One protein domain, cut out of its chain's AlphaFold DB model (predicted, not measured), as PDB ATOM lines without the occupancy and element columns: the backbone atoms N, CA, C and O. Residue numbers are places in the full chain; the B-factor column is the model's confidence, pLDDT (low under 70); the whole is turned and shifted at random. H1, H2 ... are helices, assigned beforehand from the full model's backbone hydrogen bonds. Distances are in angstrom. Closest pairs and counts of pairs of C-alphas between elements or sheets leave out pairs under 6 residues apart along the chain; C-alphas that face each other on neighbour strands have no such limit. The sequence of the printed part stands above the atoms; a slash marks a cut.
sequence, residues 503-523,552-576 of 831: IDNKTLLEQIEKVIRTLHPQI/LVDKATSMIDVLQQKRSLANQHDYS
ATOM      1  N   ILE A 503      23.846  50.564 -44.157       81.69
ATOM      2  CA  ILE A 503      22.602  50.326 -44.912       81.69
ATOM      3  C   ILE A 503      21.656  49.388 -44.141       81.69
ATOM      4  O   ILE A 503      22.022  48.257 -43.807       81.69
ATOM      5  N   ASP A 504      20.414  49.828 -43.931       84.56
ATOM      6  CA  ASP A 504      19.341  49.027 -43.329       84.56
ATOM      7  C   ASP A 504      18.954  47.799 -44.166       84.56
ATOM      8  O   ASP A 504      18.903  47.845 -45.397       84.56
ATOM      9  N   ASN A 505      18.554  46.713 -43.490       79.12
ATOM     10  CA  ASN A 505      18.124  45.457 -44.125       79.12
ATOM     11  C   ASN A 505      17.011  45.652 -45.179       79.12
ATOM     12  O   ASN A 505      16.993  44.952 -46.191       79.12
ATOM     13  N   LYS A 506      16.098  46.613 -44.969       83.38
ATOM     14  CA  LYS A 506      15.033  46.949 -45.929       83.38
ATOM     15  C   LYS A 506      15.608  47.561 -47.212       83.38
ATOM     16  O   LYS A 506      15.325  47.083 -48.305       83.38
ATOM     17  N   THR A 507      16.469  48.564 -47.070       84.06
ATOM     18  CA  THR A 507      17.154  49.237 -48.182       84.06
ATOM     19  C   THR A 507      18.070  48.272 -48.942       84.06
ATOM     20  O   THR A 507      18.148  48.327 -50.168       84.06
ATOM     21  N   LEU A 508      18.714  47.331 -48.239       83.50
ATOM     22  CA  LEU A 508      19.491  46.247 -48.841       83.50
ATOM     23  C   LEU A 508      18.617  45.323 -49.710       83.50
ATOM     24  O   LEU A 508      18.990  45.024 -50.844       83.50
ATOM     25  N   LEU A 509      17.445  44.908 -49.214       80.88
ATOM     26  CA  LEU A 509      16.475  44.115 -49.980       80.88
ATOM     27  C   LEU A 509      15.979  44.863 -51.224       80.88
ATOM     28  O   LEU A 509      15.987  44.294 -52.314       80.88
ATOM     29  N   GLU A 510      15.624  46.145 -51.097       84.75
ATOM     30  CA  GLU A 510      15.196  46.983 -52.227       84.75
ATOM     31  C   GLU A 510      16.308  47.141 -53.287       84.75
ATOM     32  O   GLU A 510      16.034  47.100 -54.489       84.75
ATOM     33  N   GLN A 511      17.580  47.247 -52.878       86.94
ATOM     34  CA  GLN A 511      18.721  47.250 -53.804       86.94
ATOM     35  C   GLN A 511      18.919  45.893 -54.501       86.94
ATOM     36  O   GLN A 511      19.114  45.862 -55.719       86.94
ATOM     37  N   ILE A 512      18.839  44.777 -53.768       83.44
ATOM     38  CA  ILE A 512      18.955  43.422 -54.334       83.44
ATOM     39  C   ILE A 512      17.819  43.161 -55.333       83.44
ATOM     40  O   ILE A 512      18.077  42.708 -56.449       83.44
ATOM     41  N   GLU A 513      16.577  43.513 -54.991       83.12
ATOM     42  CA  GLU A 513      15.434  43.362 -55.894       83.12
ATOM     43  C   GLU A 513      15.591  44.233 -57.150       83.12
ATOM     44  O   GLU A 513      15.347  43.772 -58.266       83.12
ATOM     45  N   LYS A 514      16.079  45.471 -57.005       89.62
ATOM     46  CA  LYS A 514      16.379  46.367 -58.132       89.62
ATOM     47  C   LYS A 514      17.457  45.794 -59.058       89.62
ATOM     48  O   LYS A 514      17.301  45.877 -60.279       89.62
ATOM     49  N   VAL A 515      18.505  45.163 -58.520       87.88
ATOM     50  CA  VAL A 515      19.522  44.448 -59.315       87.88
ATOM     51  C   VAL A 515      18.902  43.249 -60.042       87.88
ATOM     52  O   VAL A 515      19.086  43.120 -61.252       87.88
ATOM     53  N   ILE A 516      18.099  42.424 -59.362       84.00
ATOM     54  CA  ILE A 516      17.419  41.261 -59.962       84.00
ATOM     55  C   ILE A 516      16.470  41.688 -61.095       84.00
ATOM     56  O   ILE A 516      16.551  41.143 -62.198       84.00
ATOM     57  N   ARG A 517      15.629  42.707 -60.871       84.88
ATOM     58  CA  ARG A 517      14.733  43.294 -61.886       84.88
ATOM     59  C   ARG A 517      15.503  43.852 -63.090       84.88
ATOM     60  O   ARG A 517      15.023  43.745 -64.213       84.88
ATOM     61  N   THR A 518      16.698  44.410 -62.872       86.56
ATOM     62  CA  THR A 518      17.554  44.952 -63.944       86.56
ATOM     63  C   THR A 518      18.239  43.847 -64.757       86.56
ATOM     64  O   THR A 518      18.338  43.961 -65.977       86.56
ATOM     65  N   LEU A 519      18.687  42.763 -64.111       80.44
ATOM     66  CA  LEU A 519      19.316  41.619 -64.787       80.44
ATOM     67  C   LEU A 519      18.295  40.741 -65.534       80.44
ATOM     68  O   LEU A 519      18.608  40.206 -66.598       80.44
ATOM     69  N   HIS A 520      17.072  40.606 -65.012       79.38
ATOM     70  CA  HIS A 520      16.028  39.736 -65.565       79.38
ATOM     71  C   HIS A 520      14.633  40.406 -65.640       79.38
ATOM     72  O   HIS A 520      13.678  39.927 -65.022       79.38
ATOM     73  N   PRO A 521      14.449  41.457 -66.469       77.25
ATOM     74  CA  PRO A 521      13.160  42.153 -66.601       77.25
ATOM     75  C   PRO A 521      12.009  41.239 -67.064       77.25
ATOM     76  O   PRO A 521      10.867  41.411 -66.647       77.25
ATOM     77  N   GLN A 522      12.311  40.195 -67.849       70.75
ATOM     78  CA  GLN A 522      11.318  39.230 -68.349       70.75
ATOM     79  C   GLN A 522      10.651  38.371 -67.256       70.75
ATOM     80  O   GLN A 522       9.670  37.692 -67.552       70.75
ATOM     81  N   ILE A 523      11.157  38.384 -66.015       69.88
ATOM     82  CA  ILE A 523      10.502  37.738 -64.862       69.88
ATOM     83  C   ILE A 523       9.343  38.602 -64.331       69.88
ATOM     84  O   ILE A 523       8.375  38.065 -63.799       69.88
ATOM     85  N   LEU A 552      13.847  31.868 -55.558       76.06
ATOM     86  CA  LEU A 552      14.757  33.008 -55.709       76.06
ATOM     87  C   LEU A 552      14.779  33.885 -54.446       76.06
ATOM     88  O   LEU A 552      15.854  34.303 -54.018       76.06
ATOM     89  N   VAL A 553      13.613  34.121 -53.834       73.19
ATOM     90  CA  VAL A 553      13.475  34.863 -52.569       73.19
ATOM     91  C   VAL A 553      14.145  34.110 -51.418       73.19
ATOM     92  O   VAL A 553      14.939  34.707 -50.700       73.19
ATOM     93  N   ASP A 554      13.930  32.796 -51.294       73.62
ATOM     94  CA  ASP A 554      14.562  31.959 -50.260       73.62
ATOM     95  C   ASP A 554      16.099  32.051 -50.316       73.62
ATOM     96  O   ASP A 554      16.779  32.175 -49.293       73.62
ATOM     97  N   LYS A 555      16.663  32.055 -51.532       76.50
ATOM     98  CA  LYS A 555      18.105  32.221 -51.760       76.50
ATOM     99  C   LYS A 555      18.608  33.628 -51.444       76.50
ATOM    100  O   LYS A 555      19.694  33.757 -50.885       76.50
ATOM    101  N   ALA A 556      17.846  34.667 -51.789       76.81
ATOM    102  CA  ALA A 556      18.195  36.043 -51.440       76.81
ATOM    103  C   ALA A 556      18.214  36.244 -49.913       76.81
ATOM    104  O   ALA A 556      19.150  36.848 -49.394       76.81
ATOM    105  N   THR A 557      17.248  35.660 -49.196       73.38
ATOM    106  CA  THR A 557      17.205  35.644 -47.724       73.38
ATOM    107  C   THR A 557      18.420  34.916 -47.143       73.38
ATOM    108  O   THR A 557      19.163  35.500 -46.360       73.38
ATOM    109  N   SER A 558      18.727  33.705 -47.623       77.75
ATOM    110  CA  SER A 558      19.905  32.948 -47.168       77.75
ATOM    111  C   SER A 558      21.240  33.671 -47.438       77.75
ATOM    112  O   SER A 558      22.174  33.576 -46.640       77.75
ATOM    113  N   MET A 559      21.345  34.450 -48.523       74.81
ATOM    114  CA  MET A 559      22.505  35.321 -48.758       74.81
ATOM    115  C   MET A 559      22.604  36.468 -47.741       74.81
ATOM    116  O   MET A 559      23.718  36.837 -47.363       74.81
ATOM    117  N   ILE A 560      21.479  37.020 -47.281       77.69
ATOM    118  CA  ILE A 560      21.449  38.058 -46.241       77.69
ATOM    119  C   ILE A 560      21.903  37.477 -44.896       77.69
ATOM    120  O   ILE A 560      22.748  38.093 -44.248       77.69
ATOM    121  N   ASP A 561      21.462  36.271 -44.527       75.50
ATOM    122  CA  ASP A 561      21.899  35.590 -43.295       75.50
ATOM    123  C   ASP A 561      23.431  35.416 -43.254       75.50
ATOM    124  O   ASP A 561      24.087  35.736 -42.259       75.50
ATOM    125  N   VAL A 562      24.036  34.993 -44.373       77.25
ATOM    126  CA  VAL A 562      25.499  34.843 -44.509       77.25
ATOM    127  C   VAL A 562      26.234  36.188 -44.413       77.25
ATOM    128  O   VAL A 562      27.342  36.256 -43.870       77.25
ATOM    129  N   LEU A 563      25.645  37.279 -44.914       75.69
ATOM    130  CA  LEU A 563      26.211  38.626 -44.775       75.69
ATOM    131  C   LEU A 563      26.093  39.148 -43.333       75.69
ATOM    132  O   LEU A 563      27.052  39.726 -42.816       75.69
ATOM    133  N   GLN A 564      24.977  38.884 -42.648       75.19
ATOM    134  CA  GLN A 564      24.792  39.223 -41.233       75.19
ATOM    135  C   GLN A 564      25.752  38.432 -40.329       75.19
ATOM    136  O   GLN A 564      26.382  39.020 -39.448       75.19
ATOM    137  N   GLN A 565      25.965  37.138 -40.598       77.38
ATOM    138  CA  GLN A 565      26.962  36.324 -39.893       77.38
ATOM    139  C   GLN A 565      28.378  36.906 -40.047       77.38
ATOM    140  O   GLN A 565      29.113  37.023 -39.066       77.38
ATOM    141  N   LYS A 566      28.755  37.348 -41.256       72.19
ATOM    142  CA  LYS A 566      30.047  38.012 -41.501       72.19
ATOM    143  C   LYS A 566      30.169  39.365 -40.789       72.19
ATOM    144  O   LYS A 566      31.235  39.650 -40.248       72.19
ATOM    145  N   ARG A 567      29.095  40.164 -40.721       75.56
ATOM    146  CA  ARG A 567      29.056  41.424 -39.948       75.56
ATOM    147  C   ARG A 567      29.243  41.168 -38.447       75.56
ATOM    148  O   ARG A 567      29.999  41.883 -37.799       75.56
ATOM    149  N   SER A 568      28.629  40.110 -37.910       70.88
ATOM    150  CA  SER A 568      28.805  39.691 -36.512       70.88
ATOM    151  C   SER A 568      30.263  39.319 -36.197       70.88
ATOM    152  O   SER A 568      30.835  39.829 -35.233       70.88
ATOM    153  N   LEU A 569      30.897  38.507 -37.052       72.94
ATOM    154  CA  LEU A 569      32.301  38.099 -36.895       72.94
ATOM    155  C   LEU A 569      33.286  39.277 -37.006       72.94
ATOM    156  O   LEU A 569      34.250  39.334 -36.244       72.94
ATOM    157  N   ALA A 570      33.035  40.235 -37.906       69.81
ATOM    158  CA  ALA A 570      33.844  41.451 -38.016       69.81
ATOM    159  C   ALA A 570      33.791  42.283 -36.722       69.81
ATOM    160  O   ALA A 570      34.832  42.608 -36.151       69.81
ATOM    161  N   ASN A 571      32.588  42.529 -36.192       71.62
ATOM    162  CA  ASN A 571      32.413  43.272 -34.943       71.62
ATOM    163  C   ASN A 571      33.106  42.571 -33.753       71.62
ATOM    164  O   ASN A 571      33.752  43.229 -32.940       71.62
ATOM    165  N   GLN A 572      33.017  41.236 -33.656       70.19
ATOM    166  CA  GLN A 572      33.706  40.463 -32.611       70.19
ATOM    167  C   GLN A 572      35.236  40.581 -32.687       70.19
ATOM    168  O   GLN A 572      35.903  40.628 -31.648       70.19
ATOM    169  N   HIS A 573      35.803  40.646 -33.894       68.62
ATOM    170  CA  HIS A 573      37.241  40.823 -34.073       68.62
ATOM    171  C   HIS A 573      37.716  42.180 -33.536       68.62
ATOM    172  O   HIS A 573      38.693  42.228 -32.786       68.62
ATOM    173  N   ASP A 574      37.013  43.269 -33.847       66.81
ATOM    174  CA  ASP A 574      37.465  44.614 -33.473       66.81
ATOM    175  C   ASP A 574      37.335  44.878 -31.963       66.81
ATOM    176  O   ASP A 574      38.293  45.365 -31.353       66.81
ATOM    177  N   TYR A 575      36.264  44.401 -31.312       55.28
ATOM    178  CA  TYR A 575      36.186  44.368 -29.839       55.28
ATOM    179  C   TYR A 575      37.350  43.578 -29.208       55.28
ATOM    180  O   TYR A 575      37.872  43.961 -28.157       55.28
ATOM    181  N   SER A 576      37.810  42.495 -29.851       61.72
ATOM    182  CA  SER A 576      38.975  41.732 -29.383       61.72
ATOM    183  C   SER A 576      40.279  42.532 -29.490       61.72
ATOM    184  O   SER A 576      41.122  42.443 -28.596       61.72
TER     185      SER A 576
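Overview. This is residues 503 to 523 and 552 to 576 of the 831 residues of the protein "Hypothetical protein" of Timema douglasi (UniProt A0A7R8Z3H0). Two helices pass each other at a slant with little contact, the shorter H1 coming near H2 around Ile 512 and Ala 556, while residues 517 to 523 and 565 to 576 stick out towards opposite ends of a rod. The printed part has 46 residues, with H1 and then H2 along the chain, no named strand, and the class all helix. It is only just loose, close to extended, with a radius of gyration of the C-alphas of 13.7 A and spans of 48 by 18 by 15 A.

Arrangement. H1, residues 505 to 519, and H2, residues 552 to 576, are close but not clearly touching. Their closest C-alphas, those of Ile 512 and Ala 556, are 8.0 A apart. They run opposite ways at a steep tilt of 46 degrees. In H1 and H2 every O i to N i+4 pair is within hydrogen-bond range.

Along the chain. H1 begins at C-alpha 505 (18.124, 45.457, -44.125) and measures 21.0 A from first to last C-alpha. H2 measures 36.8 A and ends at C-alpha 576 (38.975, 41.732, -29.383).

Size, cuts and confidence. The two C-alphas farthest apart, those of Gln 522 and Ser 576, are 47.8 A apart. Residues 524 to 551 are not printed, and C-alphas 523 and 552 are 11.1 A apart across this cut. The mean pLDDT of the printed part is 77.0, with residues 523, 570 and 573 to 576 under 70.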